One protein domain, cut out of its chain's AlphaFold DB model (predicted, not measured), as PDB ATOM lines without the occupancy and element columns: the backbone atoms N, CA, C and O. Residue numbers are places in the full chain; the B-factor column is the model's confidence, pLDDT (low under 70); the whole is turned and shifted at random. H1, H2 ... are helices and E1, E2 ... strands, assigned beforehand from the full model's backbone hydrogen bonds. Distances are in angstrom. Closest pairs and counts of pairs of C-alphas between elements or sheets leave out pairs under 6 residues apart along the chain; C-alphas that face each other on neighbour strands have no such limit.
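Overview. This is residues 93 to 168 of the 543 residues of the protein "PKS_AT domain-containing protein" of Monosporascus sp. CRB-9-2 (UniProt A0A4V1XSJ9). Picture a small three-stranded antiparallel sheet with the helix H1 packed slantwise over one face, while no named helix covers the other face. The helix H2 sits beside the edge strand E1 at the sheet's level, and the short helix H3 grazes the sheet near the end of E2. The printed part has 76 residues, with three named helices and three named strands in the order E1 H1 H2 E2 H3 E3; the sheet's order is E1 - E2 - E3, and the class is mixed, helices and strands. It is compact, with a radius of gyration of the C-alphas of 11.6 A, and its spans are 33 by 22 by 19 A.

Along the chain. Start with the sheet: find C-alpha 98 at (-29.520, 27.608, 11.627), where E1, residues 98 to 104, begins and runs 20.4 A to C-alpha 104. E2, residues 143 to 149, measures 19.9 A, and E3, residues 164 to 167, ends at C-alpha 167 at (-36.011, 48.466, 7.541). Find C-alpha 107 at (-27.730, 49.750, 6.311); from there H1, residues 107 to 118, runs 16.5 A. H2 is residues 126 to 135, 14.2 A long, and H3 is residues 154 to 157, 5.1 A long.

Arrangement. Look first at E1 and E2, antiparallel neighbours at 160 degrees, where N 100 and O 147 are within hydrogen-bond range at 3.0 A. On the other side of E2, E3 is antiparallel to it at 167 degrees, with N 166 and O 144 2.8 A apart, within hydrogen-bond range. H1 and the sheet form two layers, a helix on one face of a sheet, at a height over the sheet of 8.5 A. H1 lies over E1, only just over that strand alone, with 6 of its C-alphas falling on E1 and 2 on E2; it runs slantwise to the strands, at 36 degrees to E1 on the local plane. Their closest C-alphas are those of Ala 104 and Leu 110, 5.1 A apart. H2 is on the sheet at the sheet's level, 3.2 A in height, and its closest C-alphas with E1 are those of Phe 100 and Ala 130, 5.4 A apart. H3 only grazes the sheet; its closest C-alphas with E2 are those of Val 149 and Ala 157, 5.3 A apart. H1 and H3 are close but not clearly touching, with the C-alphas of Gln 118 and Ser 155 7.3 A apart, while H1 and H2 are apart. In H1 and H2 every O i to N i+4 pair is within hydrogen-bond range; H3 is too short for such a pair.

Size, cuts and confidence. The two C-alphas farthest apart are those of Asp 95 and His 105, at 34.1 A. The printed part has no cut and no long link. Mean pLDDT of the printed part is 84.8; look for values under 70 at residues 93 to 95 and at residue 168.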
ATOM      1  N   SER A  93     -27.090  17.273  14.473       51.72
ATOM      2  CA  SER A  93     -26.965  18.737  14.505       51.72
ATOM      3  C   SER A  93     -26.322  19.343  13.250       51.72
ATOM      4  O   SER A  93     -26.440  20.554  13.067       51.72
ATOM      5  N   LEU A  94     -25.705  18.528  12.380       55.81
ATOM      6  CA  LEU A  94     -25.197  18.948  11.066       55.81
ATOM      7  C   LEU A  94     -26.304  19.014  10.017       55.81
ATOM      8  O   LEU A  94     -26.357  19.962   9.239       55.81
ATOM      9  N   ASP A  95     -27.202  18.027  10.010       68.06
ATOM     10  CA  ASP A  95     -28.223  17.854   8.966       68.06
ATOM     11  C   ASP A  95     -29.404  18.841   9.090       68.06
ATOM     12  O   ASP A  95     -30.525  18.557   8.671       68.06
ATOM     13  N   ARG A  96     -29.184  20.014   9.706       77.69
ATOM     14  CA  ARG A  96     -30.210  21.041   9.901       77.69
ATOM     15  C   ARG A  96     -29.691  22.467   9.727       77.69
ATOM     16  O   ARG A  96     -28.564  22.763  10.124       77.69
ATOM     17  N   PRO A  97     -30.526  23.393   9.229       86.62
ATOM     18  CA  PRO A  97     -30.147  24.789   9.115       86.62
ATOM     19  C   PRO A  97     -30.236  25.535  10.454       86.62
ATOM     20  O   PRO A  97     -30.951  25.150  11.388       86.62
ATOM     21  N   PHE A  98     -29.546  26.673  10.509       88.19
ATOM     22  CA  PHE A  98     -29.520  27.608  11.627       88.19
ATOM     23  C   PHE A  98     -29.943  29.002  11.158       88.19
ATOM     24  O   PHE A  98     -29.425  29.536  10.178       88.19
ATOM     25  N   LEU A  99     -30.891  29.610  11.874       91.44
ATOM     26  CA  LEU A  99     -31.270  31.002  11.654       91.44
ATOM     27  C   LEU A  99     -30.183  31.911  12.234       91.44
ATOM     28  O   LEU A  99     -29.914  31.861  13.432       91.44
ATOM     29  N   PHE A 100     -29.602  32.766  11.401       92.31
ATOM     30  CA  PHE A 100     -28.685  33.824  11.818       92.31
ATOM     31  C   PHE A 100     -29.422  35.158  11.698       92.31
ATOM     32  O   PHE A 100     -29.886  35.497  10.611       92.31
ATOM     33  N   THR A 101     -29.529  35.928  12.784       92.06
ATOM     34  CA  THR A 101     -30.090  37.290  12.748       92.06
ATOM     35  C   THR A 101     -29.040  38.336  13.105       92.06
ATOM     36  O   THR A 101     -28.123  38.084  13.879       92.06
ATOM     37  N   THR A 102     -29.158  39.531  12.530       90.38
ATOM     38  CA  THR A 102     -28.338  40.686  12.919       90.38
ATOM     39  C   THR A 102     -29.115  41.990  12.733       90.38
ATOM     40  O   THR A 102     -30.184  42.032  12.113       90.38
ATOM     41  N   SER A 103     -28.651  43.067  13.363       90.44
ATOM     42  CA  SER A 103     -29.349  44.354  13.356       90.44
ATOM     43  C   SER A 103     -28.405  45.534  13.550       90.44
ATOM     44  O   SER A 103     -27.316  45.402  14.106       90.44
ATOM     45  N   ALA A 104     -28.837  46.700  13.077       90.81
ATOM     46  CA  ALA A 104     -28.067  47.935  13.112       90.81
ATOM     47  C   ALA A 104     -28.980  49.168  13.203       90.81
ATOM     48  O   ALA A 104     -30.207  49.091  13.071       90.81
ATOM     49  N   HIS A 105     -28.364  50.333  13.403       88.81
ATOM     50  CA  HIS A 105     -29.048  51.620  13.282       88.81
ATOM     51  C   HIS A 105     -29.290  52.020  11.814       88.81
ATOM     52  O   HIS A 105     -30.260  52.724  11.540       88.81
ATOM     53  N   ASP A 106     -28.454  51.545  10.887       87.75
ATOM     54  CA  ASP A 106     -28.486  51.868   9.458       87.75
ATOM     55  C   ASP A 106     -27.932  50.717   8.585       87.75
ATOM     56  O   ASP A 106     -27.292  49.789   9.085       87.75
ATOM     57  N   GLN A 107     -28.139  50.793   7.265       87.88
ATOM     58  CA  GLN A 107     -27.730  49.750   6.311       87.88
ATOM     59  C   GLN A 107     -26.205  49.576   6.179       87.88
ATOM     60  O   GLN A 107     -25.743  48.455   5.977       87.88
ATOM     61  N   LYS A 108     -25.405  50.646   6.281       90.62
ATOM     62  CA  LYS A 108     -23.941  50.562   6.125       90.62
ATOM     63  C   LYS A 108     -23.322  49.856   7.328       90.62
ATOM     64  O   LYS A 108     -22.470  48.987   7.156       90.62
ATOM     65  N   THR A 109     -23.798  50.180   8.529       91.44
ATOM     66  CA  THR A 109     -23.422  49.459   9.753       91.44
ATOM     67  C   THR A 109     -23.894  48.003   9.707       91.44
ATOM     68  O   THR A 109     -23.138  47.124  10.101       91.44
ATOM     69  N   LEU A 110     -25.082  47.713   9.158       90.38
ATOM     70  CA  LEU A 110     -25.560  46.332   8.999       90.38
ATOM     71  C   LEU A 110     -24.627  45.488   8.114       90.38
ATOM     72  O   LEU A 110     -24.209  44.414   8.530       90.38
ATOM     73  N   VAL A 111     -24.261  45.991   6.930       91.06
ATOM     74  CA  VAL A 111     -23.329  45.310   6.009       91.06
ATOM     75  C   VAL A 111     -21.945  45.140   6.645       91.06
ATOM     76  O   VAL A 111     -21.341  44.075   6.534       91.06
ATOM     77  N   ARG A 112     -21.457  46.146   7.386       92.00
ATOM     78  CA  ARG A 112     -20.205  46.030   8.151       92.00
ATOM     79  C   ARG A 112     -20.280  44.936   9.223       92.00
ATOM     80  O   ARG A 112     -19.307  44.207   9.382       92.00
ATOM     81  N   ASN A 113     -21.402  44.815   9.932       90.56
ATOM     82  CA  ASN A 113     -21.598  43.780  10.948       90.56
ATOM     83  C   ASN A 113     -21.664  42.385  10.313       90.56
ATOM     84  O   ASN A 113     -20.994  41.482  10.799       90.56
ATOM     85  N   ILE A 114     -22.400  42.216   9.205       90.94
ATOM     86  CA  ILE A 114     -22.448  40.949   8.455       90.94
ATOM     87  C   ILE A 114     -21.035  40.517   8.055       90.94
ATOM     88  O   ILE A 114     -20.627  39.408   8.392       90.94
ATOM     89  N   LYS A 115     -20.256  41.414   7.432       90.94
ATOM     90  CA  LYS A 115     -18.865  41.110   7.085       90.94
ATOM     91  C   LYS A 115     -18.018  40.768   8.320       90.94
ATOM     92  O   LYS A 115     -17.300  39.781   8.291       90.94
ATOM     93  N   ALA A 116     -18.133  41.518   9.415       90.38
ATOM     94  CA  ALA A 116     -17.381  41.232  10.638       90.38
ATOM     95  C   ALA A 116     -17.740  39.876  11.284       90.38
ATOM     96  O   ALA A 116     -16.915  39.316  11.997       90.38
ATOM     97  N   HIS A 117     -18.943  39.341  11.041       89.12
ATOM     98  CA  HIS A 117     -19.297  37.966  11.407       89.12
ATOM     99  C   HIS A 117     -18.737  36.950  10.400       89.12
ATOM    100  O   HIS A 117     -18.186  35.932  10.813       89.12
ATOM    101  N   GLN A 118     -18.821  37.230   9.094       88.25
ATOM    102  CA  GLN A 118     -18.247  36.388   8.038       88.25
ATOM    103  C   GLN A 118     -16.732  36.190   8.233       88.25
ATOM    104  O   GLN A 118     -16.268  35.053   8.220       88.25
ATOM    105  N   ASP A 119     -15.998  37.277   8.492       88.31
ATOM    106  CA  ASP A 119     -14.540  37.316   8.679       88.31
ATOM    107  C   ASP A 119     -14.042  36.460   9.871       88.31
ATOM    108  O   ASP A 119     -12.845  36.197   9.949       88.31
ATOM    109  N   ILE A 120     -14.925  36.031  10.792       85.94
ATOM    110  CA  ILE A 120     -14.579  35.223  11.985       85.94
ATOM    111  C   ILE A 120     -15.313  33.875  12.071       85.94
ATOM    112  O   ILE A 120     -15.118  33.140  13.035       85.94
ATOM    113  N   THR A 121     -16.213  33.540  11.139       83.94
ATOM    114  CA  THR A 121     -17.125  32.388  11.330       83.94
ATOM    115  C   THR A 121     -16.398  31.039  11.368       83.94
ATOM    116  O   THR A 121     -16.856  30.129  12.053       83.94
ATOM    117  N   SER A 122     -15.239  30.923  10.714       82.19
ATOM    118  CA  SER A 122     -14.346  29.755  10.794       82.19
ATOM    119  C   SER A 122     -13.898  29.400  12.214       82.19
ATOM    120  O   SER A 122     -13.527  28.257  12.471       82.19
ATOM    121  N   ASP A 123     -13.922  30.371  13.126       83.31
ATOM    122  CA  ASP A 123     -13.265  30.288  14.428       83.31
ATOM    123  C   ASP A 123     -14.235  29.828  15.538       83.31
ATOM    124  O   ASP A 123     -13.831  29.662  16.691       83.31
ATOM    125  N   TYR A 124     -15.521  29.638  15.209       83.19
ATOM    126  CA  TYR A 124     -16.596  29.356  16.163       83.19
ATOM    127  C   TYR A 124     -17.482  28.190  15.727       83.19
ATOM    128  O   TYR A 124     -17.771  27.990  14.550       83.19
ATOM    129  N   TYR A 125     -18.002  27.456  16.711       82.31
ATOM    130  CA  TYR A 125     -19.009  26.429  16.478       82.31
ATOM    131  C   TYR A 125     -20.330  27.074  16.020       82.31
ATOM    132  O   TYR A 125     -20.898  27.924  16.711       82.31
ATOM    133  N   ILE A 126     -20.825  26.686  14.841       82.94
ATOM    134  CA  ILE A 126     -21.948  27.350  14.151       82.94
ATOM    135  C   ILE A 126     -23.250  27.406  14.976       82.94
ATOM    136  O   ILE A 126     -23.883  28.466  14.983       82.94
ATOM    137  N   PRO A 127     -23.644  26.360  15.733       84.69
ATOM    138  CA  PRO A 127     -24.776  26.438  16.660       84.69
ATOM    139  C   PRO A 127     -24.612  27.503  17.755       84.69
ATOM    140  O   PRO A 127     -25.572  28.217  18.056       84.69
ATOM    141  N   ASP A 128     -23.409  27.648  18.316       86.25
ATOM    142  CA  ASP A 128     -23.116  28.605  19.391       86.25
ATOM    143  C   ASP A 128     -23.050  30.038  18.855       86.25
ATOM    144  O   ASP A 128     -23.541  30.969  19.500       86.25
ATOM    145  N   LEU A 129     -22.513  30.222  17.643       86.88
ATOM    146  CA  LEU A 129     -22.545  31.501  16.937       86.88
ATOM    147  C   LEU A 129     -23.992  31.911  16.625       86.88
ATOM    148  O   LEU A 129     -24.391  33.025  16.959       86.88
ATOM    149  N   ALA A 130     -24.814  31.003  16.087       89.50
ATOM    150  CA  ALA A 130     -26.236  31.252  15.838       89.50
ATOM    151  C   ALA A 130     -26.991  31.633  17.125       89.50
ATOM    152  O   ALA A 130     -27.743  32.609  17.145       89.50
ATOM    153  N   TYR A 131     -26.769  30.896  18.218       89.88
ATOM    154  CA  TYR A 131     -27.353  31.199  19.527       89.88
ATOM    155  C   TYR A 131     -26.914  32.579  20.045       89.88
ATOM    156  O   TYR A 131     -27.751  33.388  20.452       89.88
ATOM    157  N   THR A 132     -25.617  32.885  19.956       91.06
ATOM    158  CA  THR A 132     -25.034  34.161  20.400       91.06
ATOM    159  C   THR A 132     -25.580  35.345  19.604       91.06
ATOM    160  O   THR A 132     -25.940  36.360  20.199       91.06
ATOM    161  N   LEU A 133     -25.711  35.222  18.281       90.06
ATOM    162  CA  LEU A 133     -26.294  36.265  17.431       90.06
ATOM    163  C   LEU A 133     -27.778  36.507  17.744       90.06
ATOM    164  O   LEU A 133     -28.224  37.654  17.779       90.06
ATOM    165  N   ASN A 134     -28.540  35.440  18.002       91.31
ATOM    166  CA  ASN A 134     -29.981  35.535  18.222       91.31
ATOM    167  C   ASN A 134     -30.344  36.032  19.630       91.31
ATOM    168  O   ASN A 134     -31.174  36.938  19.739       91.31
ATOM    169  N   GLU A 135     -29.753  35.472  20.692       89.88
ATOM    170  CA  GLU A 135     -30.095  35.777  22.096       89.88
ATOM    171  C   GLU A 135     -29.069  36.672  22.813       89.88
ATOM    172  O   GLU A 135     -29.433  37.395  23.740       89.88
ATOM    173  N   GLY A 136     -27.801  36.665  22.392       83.94
ATOM    174  CA  GLY A 136     -26.722  37.435  23.026       83.94
ATOM    175  C   GLY A 136     -26.590  38.890  22.555       83.94
ATOM    176  O   GLY A 136     -25.879  39.669  23.191       83.94
ATOM    177  N   ILE A 137     -27.255  39.285  21.461       83.56
ATOM    178  CA  ILE A 137     -27.101  40.612  20.837       83.56
ATOM    179  C   ILE A 137     -28.378  41.464  20.936       83.56
ATOM    180  O   ILE A 137     -29.506  41.010  20.745       83.56
ATOM    181  N   THR A 138     -28.188  42.764  21.189       84.75
ATOM    182  CA  THR A 138     -29.265  43.764  21.220       84.75
ATOM    183  C   THR A 138     -29.985  43.859  19.869       84.75
ATOM    184  O   THR A 138     -29.409  44.279  18.868       84.75
ATOM    185  N   ARG A 139     -31.285  43.546  19.855       82.44
ATOM    186  CA  ARG A 139     -32.146  43.535  18.656       82.44
ATOM    187  C   ARG A 139     -32.580  44.953  18.247       82.44
ATOM    188  O   ARG A 139     -33.728  45.352  18.472       82.44
ATOM    189  N   LEU A 140     -31.669  45.720  17.649       81.38
ATOM    190  CA  LEU A 140     -31.850  47.125  17.256       81.38
ATOM    191  C   LEU A 140     -33.065  47.352  16.338       81.38
ATOM    192  O   LEU A 140     -33.568  46.442  15.679       81.38
ATOM    193  N   ALA A 141     -33.575  48.586  16.335       70.81
ATOM    194  CA  ALA A 141     -34.868  48.942  15.740       70.81
ATOM    195  C   ALA A 141     -34.782  49.764  14.435       70.81
ATOM    196  O   ALA A 141     -35.819  50.241  13.976       70.81
ATOM    197  N   GLY A 142     -33.584  49.965  13.871       76.94
ATOM    198  CA  GLY A 142     -33.380  50.674  12.600       76.94
ATOM    199  C   GLY A 142     -33.552  49.734  11.409       76.94
ATOM    200  O   GLY A 142     -34.619  49.692  10.789       76.94
ATOM    201  N   THR A 143     -32.518  48.931  11.156       85.94
ATOM    202  CA  THR A 143     -32.536  47.856  10.155       85.94
ATOM    203  C   THR A 143     -32.236  46.513  10.808       85.94
ATOM    204  O   THR A 143     -31.425  46.422  11.732       85.94
ATOM    205  N   ARG A 144     -32.900  45.461  10.330       89.38
ATOM    206  CA  ARG A 144     -32.687  44.069  10.742       89.38
ATOM    207  C   ARG A 144     -32.463  43.212   9.507       89.38
ATOM    208  O   ARG A 144     -33.002  43.526   8.447       89.38
ATOM    209  N   SER A 145     -31.725  42.124   9.644       91.19
ATOM    210  CA  SER A 145     -31.636  41.097   8.612       91.19
ATOM    211  C   SER A 145     -31.544  39.703   9.207       91.19
ATOM    212  O   SER A 145     -31.239  39.527  10.390       91.19
ATOM    213  N   TYR A 146     -31.823  38.712   8.366       93.31
ATOM    214  CA  TYR A 146     -31.591  37.312   8.670       93.31
ATOM    215  C   TYR A 146     -31.058  36.557   7.449       93.31
ATOM    216  O   TYR A 146     -31.302  36.949   6.308       93.31
ATOM    217  N   THR A 147     -30.354  35.463   7.707       94.06
ATOM    218  CA  THR A 147     -29.993  34.437   6.723       94.06
ATOM    219  C   THR A 147     -30.208  33.056   7.349       94.06
ATOM    220  O   THR A 147     -30.426  32.934   8.560       94.06
ATOM    221  N   VAL A 148     -30.191  32.014   6.523       91.62
ATOM    222  CA  VAL A 148     -30.379  30.621   6.938       91.62
ATOM    223  C   VAL A 148     -29.128  29.846   6.540       91.62
ATOM    224  O   VAL A 148     -28.914  29.560   5.365       91.62
ATOM    225  N   VAL A 149     -28.284  29.550   7.527       88.19
ATOM    226  CA  VAL A 149     -26.981  28.907   7.333       88.19
ATOM    227  C   VAL A 149     -27.138  27.396   7.435       88.19
ATOM    228  O   VAL A 149     -27.685  26.898   8.418       88.19
ATOM    229  N   TRP A 150     -26.636  26.669   6.441       85.06
ATOM    230  CA  TRP A 150     -26.426  25.224   6.533       85.06
ATOM    231  C   TRP A 150     -24.967  24.958   6.924       85.06
ATOM    232  O   TRP A 150     -24.087  25.611   6.354       85.06
ATOM    233  N   PRO A 151     -24.692  24.025   7.851       80.19
ATOM    234  CA  PRO A 151     -23.324  23.625   8.165       80.19
ATOM    235  C   PRO A 151     -22.559  23.153   6.919       80.19
ATOM    236  O   PRO A 151     -23.109  22.458   6.062       80.19
ATOM    237  N   GLY A 152     -21.299  23.567   6.793       79.12
ATOM    238  CA  GLY A 152     -20.465  23.356   5.607       79.12
ATOM    239  C   GLY A 152     -20.772  24.283   4.420       79.12
ATOM    240  O   GLY A 152     -20.220  24.073   3.340       79.12
ATOM    241  N   ARG A 153     -21.655  25.284   4.581       82.06
ATOM    242  CA  ARG A 153     -21.987  26.313   3.567       82.06
ATOM    243  C   ARG A 153     -21.973  27.741   4.122       82.06
ATOM    244  O   ARG A 153     -22.623  28.645   3.596       82.06
ATOM    245  N   GLU A 154     -21.236  27.962   5.202       81.25
ATOM    246  CA  GLU A 154     -21.145  29.234   5.920       81.25
ATOM    247  C   GLU A 154     -20.636  30.365   5.016       81.25
ATOM    248  O   GLU A 154     -21.160  31.479   5.044       81.25
ATOM    249  N   SER A 155     -19.652  30.055   4.167       75.69
ATOM    250  CA  SER A 155     -19.041  30.977   3.204       75.69
ATOM    251  C   SER A 155     -20.006  31.472   2.121       75.69
ATOM    252  O   SER A 155     -19.826  32.586   1.632       75.69
ATOM    253  N   GLU A 156     -21.034  30.689   1.778       79.06
ATOM    254  CA  GLU A 156     -22.116  31.066   0.855       79.06
ATOM    255  C   GLU A 156     -23.223  31.842   1.596       79.06
ATOM    256  O   GLU A 156     -23.706  32.886   1.147       79.06
ATOM    257  N   ALA A 157     -23.633  31.337   2.764       78.44
ATOM    258  CA  ALA A 157     -24.808  31.824   3.486       78.44
ATOM    259  C   ALA A 157     -24.591  33.155   4.230       78.44
ATOM    260  O   ALA A 157     -25.570  33.847   4.519       78.44
ATOM    261  N   LEU A 158     -23.338  33.521   4.538       80.31
ATOM    262  CA  LEU A 158     -22.978  34.738   5.284       80.31
ATOM    263  C   LEU A 158     -22.501  35.913   4.418       80.31
ATOM    264  O   LEU A 158     -22.121  36.954   4.955       80.31
ATOM    265  N   LEU A 159     -22.566  35.783   3.092       82.25
ATOM    266  CA  LEU A 159     -22.420  36.915   2.177       82.25
ATOM    267  C   LEU A 159     -23.511  37.971   2.442       82.25
ATOM    268  O   LEU A 159     -24.636  37.643   2.820       82.25
ATOM    269  N   SER A 160     -23.206  39.254   2.234       78.88
ATOM    270  CA  SER A 160     -24.138  40.354   2.560       78.88
ATOM    271  C   SER A 160     -25.399  40.352   1.691       78.88
ATOM    272  O   SER A 160     -26.459  40.793   2.127       78.88
ATOM    273  N   GLU A 161     -25.280  39.818   0.482       84.12
ATOM    274  CA  GLU A 161     -26.328  39.547  -0.495       84.12
ATOM    275  C   GLU A 161     -27.219  38.344  -0.127       84.12
ATOM    276  O   GLU A 161     -28.381  38.315  -0.528       84.12
ATOM    277  N   SER A 162     -26.726  37.399   0.684       86.69
ATOM    278  CA  SER A 162     -27.498  36.249   1.189       86.69
ATOM    279  C   SER A 162     -28.442  36.629   2.343       86.69
ATOM    280  O   SER A 162     -29.386  35.900   2.649       86.69
ATOM    281  N   PHE A 163     -28.229  37.787   2.981       90.00
ATOM    282  CA  PHE A 163     -29.076  38.287   4.066       90.00
ATOM    283  C   PHE A 163     -30.332  39.010   3.553       90.00
ATOM    284  O   PHE A 163     -30.274  40.117   3.013       90.00
ATOM    285  N   VAL A 164     -31.507  38.460   3.870       89.94
ATOM    286  CA  VAL A 164     -32.785  39.165   3.712       89.94
ATOM    287  C   VAL A 164     -32.837  40.300   4.735       89.94
ATOM    288  O   VAL A 164     -32.902  40.055   5.941       89.94
ATOM    289  N   SER A 165     -32.801  41.551   4.268       86.38
ATOM    290  CA  SER A 165     -32.826  42.746   5.123       86.38
ATOM    291  C   SER A 165     -34.146  43.515   5.034       86.38
ATOM    292  O   SER A 165     -34.787  43.584   3.987       86.38
ATOM    293  N   GLY A 166     -34.564  44.092   6.161       81.62
ATOM    294  CA  GLY A 166     -35.792  44.865   6.299       81.62
ATOM    295  C   GLY A 166     -35.597  46.059   7.230       81.62
ATOM    296  O   GLY A 166     -35.158  45.919   8.377       81.62
ATOM    297  N   SER A 167     -35.935  47.248   6.736       73.69
ATOM    298  CA  SER A 167     -36.011  48.466   7.541       73.69
ATOM    299  C   SER A 167     -37.335  48.535   8.306       73.69
ATOM    300  O   SER A 167     -38.327  47.882   7.970       73.69
ATOM    301  N   LYS A 168     -37.366  49.329   9.377       67.12
ATOM    302  CA  LYS A 168     -38.572  49.491  10.188       67.12
ATOM    303  C   LYS A 168     -39.703  50.183   9.404       67.12
ATOM    304  O   LYS A 168     -39.604  51.366   9.087       67.12
TER     305      LYS A 168